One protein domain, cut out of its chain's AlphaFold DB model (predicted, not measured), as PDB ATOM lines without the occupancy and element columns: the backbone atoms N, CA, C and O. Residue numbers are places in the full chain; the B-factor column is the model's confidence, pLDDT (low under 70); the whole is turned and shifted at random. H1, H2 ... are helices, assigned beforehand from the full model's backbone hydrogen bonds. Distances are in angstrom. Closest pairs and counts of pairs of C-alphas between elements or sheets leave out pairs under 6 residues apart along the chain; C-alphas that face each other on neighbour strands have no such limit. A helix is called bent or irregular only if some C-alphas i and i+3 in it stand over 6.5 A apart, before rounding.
ATOM      1  N   PRO A 191      18.590 109.739   8.062       60.16
ATOM      2  CA  PRO A 191      18.781 108.363   7.584       60.16
ATOM      3  C   PRO A 191      17.599 107.808   6.774       60.16
ATOM      4  O   PRO A 191      17.790 107.040   5.835       60.16
ATOM      5  N   THR A 192      16.369 108.209   7.105       59.06
ATOM      6  CA  THR A 192      15.149 107.847   6.365       59.06
ATOM      7  C   THR A 192      15.092 108.524   4.999       59.06
ATOM      8  O   THR A 192      14.780 107.858   4.012       59.06
ATOM      9  N   MET A 193      15.476 109.803   4.920       65.94
ATOM     10  CA  MET A 193      15.614 110.541   3.663       65.94
ATOM     11  C   MET A 193      16.754 109.972   2.812       65.94
ATOM     12  O   MET A 193      16.571 109.748   1.622       65.94
ATOM     13  N   GLN A 194      17.899 109.637   3.409       69.12
ATOM     14  CA  GLN A 194      19.019 108.984   2.722       69.12
ATOM     15  C   GLN A 194      18.655 107.590   2.210       69.12
ATOM     16  O   GLN A 194      19.050 107.226   1.103       69.12
ATOM     17  N   ALA A 195      17.876 106.820   2.974       69.19
ATOM     18  CA  ALA A 195      17.383 105.515   2.547       69.19
ATOM     19  C   ALA A 195      16.347 105.641   1.420       69.19
ATOM     20  O   ALA A 195      16.406 104.884   0.454       69.19
ATOM     21  N   ALA A 196      15.419 106.600   1.512       69.50
ATOM     22  CA  ALA A 196      14.449 106.882   0.455       69.50
ATOM     23  C   ALA A 196      15.142 107.377  -0.825       69.50
ATOM     24  O   ALA A 196      14.884 106.852  -1.906       69.50
ATOM     25  N   LYS A 197      16.102 108.297  -0.692       77.62
ATOM     26  CA  LYS A 197      16.939 108.806  -1.783       77.62
ATOM     27  C   LYS A 197      17.757 107.696  -2.437       77.62
ATOM     28  O   LYS A 197      17.679 107.534  -3.646       77.62
ATOM     29  N   SER A 198      18.448 106.868  -1.654       77.25
ATOM     30  CA  SER A 198      19.215 105.723  -2.173       77.25
ATOM     31  C   SER A 198      18.329 104.726  -2.931       77.25
ATOM     32  O   SER A 198      18.734 104.185  -3.961       77.25
ATOM     33  N   ARG A 199      17.104 104.472  -2.444       78.94
ATOM     34  CA  ARG A 199      16.133 103.597  -3.124       78.94
ATOM     35  C   ARG A 199      15.651 104.200  -4.436       78.94
ATOM     36  O   ARG A 199      15.593 103.480  -5.431       78.94
ATOM     37  N   LEU A 200      15.343 105.496  -4.444       83.12
ATOM     38  CA  LEU A 200      14.950 106.217  -5.650       83.12
ATOM     39  C   LEU A 200      16.090 106.236  -6.674       83.12
ATOM     40  O   LEU A 200      15.867 105.881  -7.823       83.12
ATOM     41  N   GLU A 201      17.315 106.548  -6.255       85.38
ATOM     42  CA  GLU A 201      18.516 106.506  -7.100       85.38
ATOM     43  C   GLU A 201      18.724 105.122  -7.721       85.38
ATOM     44  O   GLU A 201      18.891 104.999  -8.936       85.38
ATOM     45  N   THR A 202      18.634 104.068  -6.905       82.44
ATOM     46  CA  THR A 202      18.756 102.682  -7.372       82.44
ATOM     47  C   THR A 202      17.671 102.356  -8.400       82.44
ATOM     48  O   THR A 202      17.973 101.834  -9.472       82.44
ATOM     49  N   ALA A 203      16.414 102.694  -8.112       82.81
ATOM     50  CA  ALA A 203      15.292 102.387  -8.990       82.81
ATOM     51  C   ALA A 203      15.324 103.193 -10.302       82.81
ATOM     52  O   ALA A 203      15.047 102.637 -11.362       82.81
ATOM     53  N   VAL A 204      15.726 104.467 -10.260       87.19
ATOM     54  CA  VAL A 204      15.904 105.310 -11.454       87.19
ATOM     55  C   VAL A 204      17.066 104.793 -12.308       87.19
ATOM     56  O   VAL A 204      16.915 104.661 -13.522       87.19
ATOM     57  N   SER A 205      18.191 104.410 -11.693       88.12
ATOM     58  CA  SER A 205      19.340 103.843 -12.417       88.12
ATOM     59  C   SER A 205      19.048 102.506 -13.106       88.12
ATOM     60  O   SER A 205      19.744 102.129 -14.041       88.12
ATOM     61  N   ALA A 206      18.005 101.787 -12.679       85.25
ATOM     62  CA  ALA A 206      17.582 100.546 -13.324       85.25
ATOM     63  C   ALA A 206      16.774 100.783 -14.615       85.25
ATOM     64  O   ALA A 206      16.608  99.859 -15.413       85.25
ATOM     65  N   VAL A 207      16.259 102.000 -14.819       85.94
ATOM     66  CA  VAL A 207      15.297 102.333 -15.880       85.94
ATOM     67  C   VAL A 207      15.899 103.299 -16.910       85.94
ATOM     68  O   VAL A 207      15.788 103.052 -18.114       85.94
ATOM     69  N   TRP A 208      16.563 104.371 -16.467       90.88
ATOM     70  CA  TRP A 208      17.068 105.446 -17.334       90.88
ATOM     71  C   TRP A 208      18.591 105.442 -17.470       90.88
ATOM     72  O   TRP A 208      19.307 105.204 -16.504       90.88
ATOM     73  N   GLN A 209      19.079 105.784 -18.669       88.00
ATOM     74  CA  GLN A 209      20.512 105.857 -18.984       88.00
ATOM     75  C   GLN A 209      21.237 106.968 -18.219       88.00
ATOM     76  O   GLN A 209      22.395 106.794 -17.848       88.00
ATOM     77  N   ASP A 210      20.560 108.098 -17.997       87.50
ATOM     78  CA  ASP A 210      21.066 109.218 -17.203       87.50
ATOM     79  C   ASP A 210      20.198 109.404 -15.948       87.50
ATOM     80  O   ASP A 210      19.246 110.192 -15.947       87.50
ATOM     81  N   PRO A 211      20.488 108.659 -14.868       81.50
ATOM     82  CA  PRO A 211      19.701 108.743 -13.649       81.50
ATOM     83  C   PRO A 211      19.817 110.107 -12.965       81.50
ATOM     84  O   PRO A 211      18.878 110.526 -12.294       81.50
ATOM     85  N   GLN A 212      20.933 110.823 -13.138       80.38
ATOM     86  CA  GLN A 212      21.146 112.114 -12.485       80.38
ATOM     87  C   GLN A 212      20.271 113.205 -13.106       80.38
ATOM     88  O   GLN A 212      19.672 113.991 -12.370       80.38
ATOM     89  N   ALA A 213      20.131 113.213 -14.435       81.81
ATOM     90  CA  ALA A 213      19.212 114.120 -15.121       81.81
ATOM     91  C   ALA A 213      17.750 113.881 -14.704       81.81
ATOM     92  O   ALA A 213      17.030 114.833 -14.408       81.81
ATOM     93  N   VAL A 214      17.332 112.612 -14.601       83.62
ATOM     94  CA  VAL A 214      15.967 112.259 -14.177       83.62
ATOM     95  C   VAL A 214      15.712 112.681 -12.729       83.62
ATOM     96  O   VAL A 214      14.693 113.297 -12.439       83.62
ATOM     97  N   LEU A 215      16.642 112.410 -11.808       79.81
ATOM     98  CA  LEU A 215      16.509 112.822 -10.406       79.81
ATOM     99  C   LEU A 215      16.449 114.344 -10.249       79.81
ATOM    100  O   LEU A 215      15.682 114.841  -9.424       79.81
ATOM    101  N   ALA A 216      17.231 115.087 -11.038       79.06
ATOM    102  CA  ALA A 216      17.199 116.545 -11.033       79.06
ATOM    103  C   ALA A 216      15.843 117.092 -11.506       79.06
ATOM    104  O   ALA A 216      15.313 118.008 -10.878       79.06
ATOM    105  N   GLU A 217      15.264 116.500 -12.552       81.25
ATOM    106  CA  GLU A 217      13.934 116.853 -13.059       81.25
ATOM    107  C   GLU A 217      12.830 116.527 -12.041       81.25
ATOM    108  O   GLU A 217      11.957 117.354 -11.775       81.25
ATOM    109  N   LEU A 218      12.887 115.352 -11.404       80.81
ATOM    110  CA  LEU A 218      11.932 114.974 -10.355       80.81
ATOM    111  C   LEU A 218      12.001 115.930  -9.165       80.81
ATOM    112  O   LEU A 218      10.966 116.379  -8.674       80.81
ATOM    113  N   ARG A 219      13.214 116.285  -8.736       75.69
ATOM    114  CA  ARG A 219      13.430 117.270  -7.676       75.69
ATOM    115  C   ARG A 219      12.873 118.638  -8.062       75.69
ATOM    116  O   ARG A 219      12.152 119.228  -7.269       75.69
ATOM    117  N   ASN A 220      13.136 119.111  -9.280       78.50
ATOM    118  CA  ASN A 220      12.611 120.385  -9.775       78.50
ATOM    119  C   ASN A 220      11.070 120.427  -9.715       78.50
ATOM    120  O   ASN A 220      10.488 121.387  -9.214       78.50
ATOM    121  N   ARG A 221      10.396 119.348 -10.128       79.44
ATOM    122  CA  ARG A 221       8.927 119.250 -10.061       79.44
ATOM    123  C   ARG A 221       8.380 119.254  -8.628       79.44
ATOM    124  O   ARG A 221       7.297 119.790  -8.391       79.44
ATOM    125  N   ILE A 222       9.112 118.671  -7.680       72.06
ATOM    126  CA  ILE A 222       8.724 118.612  -6.261       72.06
ATOM    127  C   ILE A 222       8.988 119.952  -5.563       72.06
ATOM    128  O   ILE A 222       8.106 120.477  -4.889       72.06
ATOM    129  N   GLU A 223      10.185 120.513  -5.722       68.56
ATOM    130  CA  GLU A 223      10.658 121.664  -4.946       68.56
ATOM    131  C   GLU A 223      10.259 123.004  -5.580       68.56
ATOM    132  O   GLU A 223       9.805 123.914  -4.882       68.56
ATOM    133  N   VAL A 224      10.389 123.125  -6.905       69.56
ATOM    134  CA  VAL A 224      10.165 124.383  -7.634       69.56
ATOM    135  C   VAL A 224       8.723 124.483  -8.115       69.56
ATOM    136  O   VAL A 224       8.049 125.477  -7.851       69.56
ATOM    137  N   GLU A 225       8.218 123.446  -8.786       72.81
ATOM    138  CA  GLU A 225       6.846 123.452  -9.316       72.81
ATOM    139  C   GLU A 225       5.790 123.073  -8.265       72.81
ATOM    140  O   GLU A 225       4.601 123.304  -8.483       72.81
ATOM    141  N   ARG A 226       6.214 122.499  -7.126       69.88
ATOM    142  CA  ARG A 226       5.347 122.029  -6.028       69.88
ATOM    143  C   ARG A 226       4.213 121.118  -6.502       69.88
ATOM    144  O   ARG A 226       3.093 121.173  -5.986       69.88
ATOM    145  N   ARG A 227       4.490 120.278  -7.501       72.06
ATOM    146  CA  ARG A 227       3.495 119.360  -8.059       72.06
ATOM    147  C   ARG A 227       3.329 118.132  -7.161       72.06
ATOM    148  O   ARG A 227       4.330 117.579  -6.700       72.06
ATOM    149  N   PRO A 228       2.096 117.651  -6.931       73.19
ATOM    150  CA  PRO A 228       1.877 116.423  -6.180       73.19
ATOM    151  C   PRO A 228       2.555 115.237  -6.868       73.19
ATOM    152  O   PRO A 228       2.375 115.022  -8.067       73.19
ATOM    153  N   VAL A 229       3.277 114.421  -6.095       75.00
ATOM    154  CA  VAL A 229       3.991 113.241  -6.613       75.00
ATOM    155  C   VAL A 229       3.067 112.286  -7.371       75.00
ATOM    156  O   VAL A 229       3.467 111.713  -8.379       75.00
ATOM    157  N   SER A 230       1.804 112.177  -6.956       75.19
ATOM    158  CA  SER A 230       0.785 111.367  -7.630       75.19
ATOM    159  C   SER A 230       0.525 111.760  -9.089       75.19
ATOM    160  O   SER A 230       0.186 110.885  -9.884       75.19
ATOM    161  N   GLU A 231       0.690 113.032  -9.467       75.75
ATOM    162  CA  GLU A 231       0.415 113.486 -10.836       75.75
ATOM    163  C   GLU A 231       1.460 112.981 -11.830       75.75
ATOM    164  O   GLU A 231       1.119 112.404 -12.862       75.75
ATOM    165  N   PHE A 232       2.743 113.174 -11.519       79.81
ATOM    166  CA  PHE A 232       3.829 112.807 -12.428       79.81
ATOM    167  C   PHE A 232       4.335 111.375 -12.205       79.81
ATOM    168  O   PHE A 232       4.969 110.814 -13.094       79.81
ATOM    169  N   ALA A 233       3.985 110.722 -11.089       79.50
ATOM    170  CA  ALA A 233       4.165 109.278 -10.912       79.50
ATOM    171  C   ALA A 233       3.355 108.466 -11.939       79.50
ATOM    172  O   ALA A 233       3.836 107.461 -12.470       79.50
ATOM    173  N   GLN A 234       2.140 108.918 -12.268       80.38
ATOM    174  CA  GLN A 234       1.333 108.286 -13.308       80.38
ATOM    175  C   GLN A 234       1.929 108.522 -14.700       80.38
ATOM    176  O   GLN A 234       1.965 107.593 -15.505       80.38
ATOM    177  N   GLU A 235       2.437 109.727 -14.967       83.50
ATOM    178  CA  GLU A 235       3.150 110.057 -16.208       83.50
ATOM    179  C   GLU A 235       4.412 109.197 -16.370       83.50
ATOM    180  O   GLU A 235       4.650 108.638 -17.435       83.50
ATOM    181  N   MET A 236       5.174 108.998 -15.293       84.75
ATOM    182  CA  MET A 236       6.342 108.116 -15.277       84.75
ATOM    183  C   MET A 236       5.967 106.661 -15.575       84.75
ATOM    184  O   MET A 236       6.721 105.944 -16.229       84.75
ATOM    185  N   ARG A 237       4.785 106.217 -15.134       85.62
ATOM    186  CA  ARG A 237       4.286 104.863 -15.392       85.62
ATOM    187  C   ARG A 237       3.828 104.661 -16.837       85.62
ATOM    188  O   ARG A 237       4.021 103.576 -17.380       85.62
ATOM    189  N   THR A 238       3.169 105.654 -17.432       85.94
ATOM    190  CA  THR A 238       2.552 105.539 -18.765       85.94
ATOM    191  C   THR A 238       3.465 106.002 -19.894       85.94
ATOM    192  O   THR A 238       3.350 105.490 -21.005       85.94
ATOM    193  N   ASN A 239       4.369 106.940 -19.618       89.31
ATOM    194  CA  ASN A 239       5.304 107.507 -20.579       89.31
ATOM    195  C   ASN A 239       6.694 107.752 -19.949       89.31
ATOM    196  O   ASN A 239       7.133 108.897 -19.821       89.31
ATOM    197  N   PRO A 240       7.427 106.689 -19.567       86.69
ATOM    198  CA  PRO A 240       8.730 106.816 -18.910       86.69
ATOM    199  C   PRO A 240       9.794 107.499 -19.792       86.69
ATOM    200  O   PRO A 240      10.736 108.091 -19.272       86.69
ATOM    201  N   GLU A 241       9.631 107.485 -21.119       86.50
ATOM    202  CA  GLU A 241      10.530 108.170 -22.064       86.50
ATOM    203  C   GLU A 241      10.444 109.705 -21.978       86.50
ATOM    204  O   GLU A 241      11.392 110.384 -22.366       86.50
ATOM    205  N   ALA A 242       9.363 110.266 -21.414       86.38
ATOM    206  CA  ALA A 242       9.243 111.710 -21.174       86.38
ATOM    207  C   ALA A 242      10.231 112.237 -20.123       86.38
ATOM    208  O   ALA A 242      10.546 113.424 -20.118       86.38
ATOM    209  N   PHE A 243      10.723 111.359 -19.244       83.12
ATOM    210  CA  PHE A 243      11.654 111.705 -18.167       83.12
ATOM    211  C   PHE A 243      13.118 111.510 -18.571       83.12
ATOM    212  O   PHE A 243      14.011 112.010 -17.896       83.12
ATOM    213  N   GLY A 244      13.380 110.792 -19.667       87.69
ATOM    214  CA  GLY A 244      14.730 110.542 -20.157       87.69
ATOM    215  C   GLY A 244      14.824 109.305 -21.046       87.69
ATOM    216  O   GLY A 244      13.881 108.527 -21.192       87.69
ATOM    217  N   SER A 245      16.007 109.083 -21.615       91.00
ATOM    218  CA  SER A 245      16.268 107.897 -22.437       91.00
ATOM    219  C   SER A 245      16.365 106.637 -21.574       91.00
ATOM    220  O   SER A 245      17.162 106.581 -20.639       91.00
ATOM    221  N   LEU A 246      15.573 105.614 -21.902       89.69
ATOM    222  CA  LEU A 246      15.601 104.317 -21.216       89.69
ATOM    223  C   LEU A 246      16.836 103.501 -21.596       89.69
ATOM    224  O   LEU A 246      17.354 103.626 -22.709       89.69
ATOM    225  N   HIS A 247      17.289 102.628 -20.699       85.94
ATOM    226  CA  HIS A 247      18.302 101.632 -21.047       85.94
ATOM    227  C   HIS A 247      17.830 100.732 -22.200       85.94
ATOM    228  O   HIS A 247      16.665 100.353 -22.268       85.94
ATOM    229  N   GLY A 248      18.753 100.376 -23.099       85.12
ATOM    230  CA  GLY A 248      18.472  99.525 -24.258       85.12
ATOM    231  C   GLY A 248      17.859 100.262 -25.454       85.12
ATOM    232  O   GLY A 248      17.360 101.387 -25.362       85.12
ATOM    233  N   ASN A 249      17.909  99.613 -26.612       84.75
ATOM    234  CA  ASN A 249      17.509 100.190 -27.889       84.75
ATOM    235  C   ASN A 249      16.139  99.688 -28.346       84.75
ATOM    236  O   ASN A 249      15.744  98.547 -28.103       84.75
ATOM    237  N   ARG A 250      15.434 100.557 -29.076       83.75
ATOM    238  CA  ARG A 250      14.245 100.202 -29.852       83.75
ATOM    239  C   ARG A 250      14.626 100.136 -31.327       83.75
ATOM    240  O   ARG A 250      15.189 101.081 -31.876       83.75
ATOM    241  N   SER A 251      14.341  99.008 -31.966       78.69
ATOM    242  CA  SER A 251      14.538  98.806 -33.405       78.69
ATOM    243  C   SER A 251      13.625  99.725 -34.227       78.69
ATOM    244  O   SER A 251      12.551 100.108 -33.769       78.69
ATOM    245  N   LEU A 252      13.997  99.999 -35.485       77.19
ATOM    246  CA  LEU A 252      13.177 100.740 -36.460       77.19
ATOM    247  C   LEU A 252      11.772 100.136 -36.669       77.19
ATOM    248  O   LEU A 252      10.867 100.833 -37.112       77.19
ATOM    249  N   PHE A 253      11.575  98.860 -36.321       80.81
ATOM    250  CA  PHE A 253      10.275  98.174 -36.357       80.81
ATOM    251  C   PHE A 253       9.533  98.170 -35.006       80.81
ATOM    252  O   PHE A 253       8.592  97.402 -34.829       80.81
ATOM    253  N   GLY A 254       9.974  98.973 -34.031       76.12
ATOM    254  CA  GLY A 254       9.323  99.114 -32.723       76.12
ATOM    255  C   GLY A 254       9.556  97.958 -31.746       76.12
ATOM    256  O   GLY A 254       8.859  97.873 -30.743       76.12
ATOM    257  N   ARG A 255      10.512  97.058 -32.025       83.25
ATOM    258  CA  ARG A 255      10.888  95.977 -31.098       83.25
ATOM    259  C   ARG A 255      11.945  96.449 -30.112       83.25
ATOM    260  O   ARG A 255      12.975  96.974 -30.538       83.25
ATOM    261  N   ASP A 256      11.688  96.208 -28.837       86.75
ATOM    262  CA  ASP A 256      12.602  96.497 -27.740       86.75
ATOM    263  C   ASP A 256      13.608  95.347 -27.585       86.75
ATOM    264  O   ASP A 256      13.283  94.182 -27.817       86.75
ATOM    265  N   ASP A 257      14.862  95.673 -27.271       86.94
ATOM    266  CA  ASP A 257      15.848  94.659 -26.905       86.94
ATOM    267  C   ASP A 257      15.642  94.167 -25.459       86.94
ATOM    268  O   ASP A 257      14.903  94.751 -24.665       86.94
ATOM    269  N   ALA A 258      16.328  93.084 -25.086       85.38
ATOM    270  CA  ALA A 258      16.198  92.493 -23.752       85.38
ATOM    271  C   ALA A 258      16.635  93.436 -22.610       85.38
ATOM    272  O   ALA A 258      16.278  93.214 -21.452       85.38
ATOM    273  N   ILE A 259      17.436  94.467 -22.907       83.44
ATOM    274  CA  ILE A 259      17.858  95.476 -21.928       83.44
ATOM    275  C   ILE A 259      16.710  96.465 -21.703       83.44
ATOM    276  O   ILE A 259      16.389  96.786 -20.559       83.44
ATOM    277  N   ARG A 260      16.040  96.879 -22.779       87.62
ATOM    278  CA  ARG A 260      14.893  97.782 -22.753       87.62
ATOM    279  C   ARG A 260      13.654  97.144 -22.148       87.62
ATOM    280  O   ARG A 260      12.972  97.793 -21.361       87.62
ATOM    281  N   GLU A 261      13.411  95.861 -22.402       86.12
ATOM    282  CA  GLU A 261      12.351  95.112 -21.714       86.12
ATOM    283  C   GLU A 261      12.564  95.087 -20.191       86.12
ATOM    284  O   GLU A 261      11.621  95.307 -19.428       86.12
ATOM    285  N   LYS A 262      13.809  94.891 -19.731       85.06
ATOM    286  CA  LYS A 262      14.150  94.951 -18.299       85.06
ATOM    287  C   LYS A 262      13.972  96.351 -17.717       85.06
ATOM    288  O   LYS A 262      13.444  96.470 -16.614       85.06
ATOM    289  N   ALA A 263      14.369  97.389 -18.453       85.75
ATOM    290  CA  ALA A 263      14.180  98.777 -18.039       85.75
ATOM    291  C   ALA A 263      12.689  99.111 -17.869       85.75
ATOM    292  O   ALA A 263      12.284  99.635 -16.835       85.75
ATOM    293  N   ILE A 264      11.847  98.726 -18.835       88.62
ATOM    294  CA  ILE A 264      10.390  98.921 -18.770       88.62
ATOM    295  C   ILE A 264       9.782  98.145 -17.592       88.62
ATOM    296  O   ILE A 264       8.941  98.679 -16.869       88.62
ATOM    297  N   ALA A 265      10.232  96.912 -17.343       87.75
ATOM    298  CA  ALA A 265       9.763  96.108 -16.214       87.75
ATOM    299  C   ALA A 265      10.137  96.700 -14.838       87.75
ATOM    300  O   ALA A 265       9.454  96.418 -13.853       87.75
ATOM    301  N   ALA A 266      11.184  97.531 -14.760       87.38
ATOM    302  CA  ALA A 266      11.612  98.210 -13.537       87.38
ATOM    303  C   ALA A 266      10.866  99.536 -13.268       87.38
ATOM    304  O   ALA A 266      10.893 100.028 -12.139       87.38
ATOM    305  N   VAL A 267      10.128 100.083 -14.246       88.62
ATOM    306  CA  VAL A 267       9.364 101.342 -14.105       88.62
ATOM    307  C   VAL A 267       8.420 101.344 -12.888       88.62
ATOM    308  O   VAL A 267       8.429 102.326 -12.143       88.62
ATOM    309  N   PRO A 268       7.637 100.284 -12.591       85.38
ATOM    310  CA  PRO A 268       6.774 100.274 -11.408       85.38
ATOM    311  C   PRO A 268       7.532 100.406 -10.079       85.38
ATOM    312  O   PRO A 268       6.987 100.973  -9.135       85.38
ATOM    313  N   LEU A 269       8.774  99.910 -10.002       79.38
ATOM    314  CA  LEU A 269       9.620 100.044  -8.810       79.38
ATOM    315  C   LEU A 269      10.125 101.479  -8.647       79.38
ATOM    316  O   LEU A 269      10.139 101.986  -7.529       79.38
ATOM    317  N   ALA A 270      10.476 102.152  -9.746       82.19
ATOM    318  CA  ALA A 270      10.835 103.569  -9.724       82.19
ATOM    319  C   ALA A 270       9.658 104.449  -9.278       82.19
ATOM    320  O   ALA A 270       9.833 105.330  -8.441       82.19
ATOM    321  N   VAL A 271       8.445 104.151  -9.753       82.19
ATOM    322  CA  VAL A 271       7.215 104.840  -9.330       82.19
ATOM    323  C   VAL A 271       6.935 104.633  -7.835       82.19
ATOM    324  O   VAL A 271       6.592 105.586  -7.139       82.19
ATOM    325  N   ALA A 272       7.112 103.413  -7.319       73.94
ATOM    326  CA  ALA A 272       6.954 103.134  -5.890       73.94
ATOM    327  C   ALA A 272       8.002 103.875  -5.040       73.94
ATOM    328  O   ALA A 272       7.645 104.535  -4.068       73.94
ATOM    329  N   ALA A 273       9.275 103.846  -5.447       74.44
ATOM    330  CA  ALA A 273      10.349 104.561  -4.758       74.44
ATOM    331  C   ALA A 273      10.145 106.086  -4.776       74.44
ATOM    332  O   ALA A 273      10.479 106.768  -3.811       74.44
ATOM    333  N   LEU A 274       9.566 106.620  -5.855       80.38
ATOM    334  CA  LEU A 274       9.201 108.027  -5.969       80.38
ATOM    335  C   LEU A 274       8.062 108.400  -5.009       80.38
ATOM    336  O   LEU A 274       8.124 109.450  -4.373       80.38
ATOM    337  N   HIS A 275       7.049 107.543  -4.859       76.12
ATOM    338  CA  HIS A 275       6.002 107.735  -3.855       76.12
ATOM    339  C   HIS A 275       6.563 107.716  -2.431       76.12
ATOM    340  O   HIS A 275       6.243 108.617  -1.659       76.12
ATOM    341  N   ASP A 276       7.429 106.755  -2.104       72.19
ATOM    342  CA  ASP A 276       8.085 106.674  -0.794       72.19
ATOM    343  C   ASP A 276       8.930 107.925  -0.512       72.19
ATOM    344  O   ASP A 276       8.847 108.507   0.569       72.19
ATOM    345  N   PHE A 277       9.704 108.385  -1.502       75.00
ATOM    346  CA  PHE A 277      10.469 109.627  -1.409       75.00
ATOM    347  C   PHE A 277       9.556 110.837  -1.191       75.00
ATOM    348  O   PHE A 277       9.807 111.638  -0.299       75.00
ATOM    349  N   GLY A 278       8.458 110.935  -1.942       67.94
ATOM    350  CA  GLY A 278       7.464 111.995  -1.793       67.94
ATOM    351  C   GLY A 278       6.777 112.014  -0.430       67.94
ATOM    352  O   GLY A 278       6.537 113.087   0.112       67.94
ATOM    353  N   GLN A 279       6.480 110.844   0.141       66.94
ATOM    354  CA  GLN A 279       5.923 110.733   1.491       66.94
ATOM    355  C   GLN A 279       6.929 111.210   2.538       66.94
ATOM    356  O   GLN A 279       6.569 112.006   3.391       66.94
ATOM    357  N   VAL A 280       8.192 110.789   2.447       62.06
ATOM    358  CA  VAL A 280       9.245 111.195   3.397       62.06
ATOM    359  C   VAL A 280       9.657 112.664   3.225       62.06
ATOM    360  O   VAL A 280      10.139 113.270   4.173       62.06
ATOM    361  N   HIS A 281       9.488 113.236   2.032       62.41
ATOM    362  CA  HIS A 281       9.801 114.636   1.728       62.41
ATOM    363  C   HIS A 281       8.640 115.597   2.030       62.41
ATOM    364  O   HIS A 281       8.867 116.777   2.276       62.41
ATOM    365  N   GLY A 282       7.396 115.120   1.967       51.78
ATOM    366  CA  GLY A 282       6.197 115.896   2.295       51.78
ATOM    367  C   GLY A 282       5.717 115.755   3.746       51.78
ATOM    368  O   GLY A 282       4.711 116.378   4.075       51.78
ATOM    369  N   SER A 283       6.390 114.931   4.564       38.97
ATOM    370  CA  SER A 283       6.159 114.737   6.010       38.97
ATOM    371  C   SER A 283       7.259 115.399   6.835       38.97
ATOM    372  O   SER A 283       6.954 115.873   7.947       38.97
TER     373      SER A 283
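What this domain is: This is residues 191 to 283 of the 283 residues of the protein "BID domain-containing protein" of Brucella tritici (UniProt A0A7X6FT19). The last helix, H5, is bent, and its second arm, H5b, runs between H1 and H3, opposite ways to both, while H2 slants away from the end of H1. The first arm, H5a, lies with the long loop 244 to 257 toward one end of the long axis, and the loop reaches out to Phe 253. The 93 printed residues hold five named helices, H1 to H5 in order, and no named strand: all helix. The whole is compact, radius of gyration of the C-alphas 13.3 A, but elongated, spanning 45 by 25 by 18 A.

How they stand to each other: H1, residues 191 to 205, touches H2, residues 211 to 223, through residues 201 to 205 and 211 to 215 alone; the closest C-alphas, of Ser 205 and Pro 211, are 5.1 A apart, at a steep tilt of 52 degrees, opposite ways. H3, residues 229 to 238, is close to H2 but not clearly touching, the closest C-alphas, of Ile 222 and Val 229, being 7.2 A apart. H4, residues 240 to 243, is close to H2 but not clearly touching: the closest C-alphas, of Val 214 and Phe 243, are 5.9 A apart. H5, residues 258 to 282, was assigned as one helix by its hydrogen bonds but is bent, with C-alphas 265 and 268 7.0 A apart; its arms H5a, residues 258 to 265, and H5b, residues 268 to 282, stand at a steep tilt of 42 degrees. H5b touches H1, closest at the C-alphas of Ala 203 and Ala 270, 4.7 A, at a shallow tilt of 29 degrees, opposite ways. H5b touches H3, closest at the C-alphas of Ala 233 and Val 271, 5.6 A, at a shallow tilt of 10 degrees, opposite ways. The helix packing is mostly aligned, but only just: 2 of 3 touching pairs are at a shallow tilt. H2 and H5b are near each other; H1 and H3 are apart. Every O i to N i+4 pair is within hydrogen-bond range in H1, H2, H5a and H5b, and 4 of 6 are in H3; H4 is too short for one.

Where its parts are: H1 begins at C-alpha 191, (18.781, 108.363, 7.584), and is 20.5 A long; H2 is 18.0 A and H3 14.5 A. H5b is 20.8 A long and ends at C-alpha 282, (6.197, 115.896, 2.295).

The domain as a whole: The C-alphas of Pro 191 and Phe 253, the two farthest apart, are 45.9 A apart. The printed part has no cut; the link from H4 to H5, 14 residues, is long, and the others are tight. The model's pLDDT is under 70 at residues 191 to 196, 223 to 224, 226 and 278 to 283.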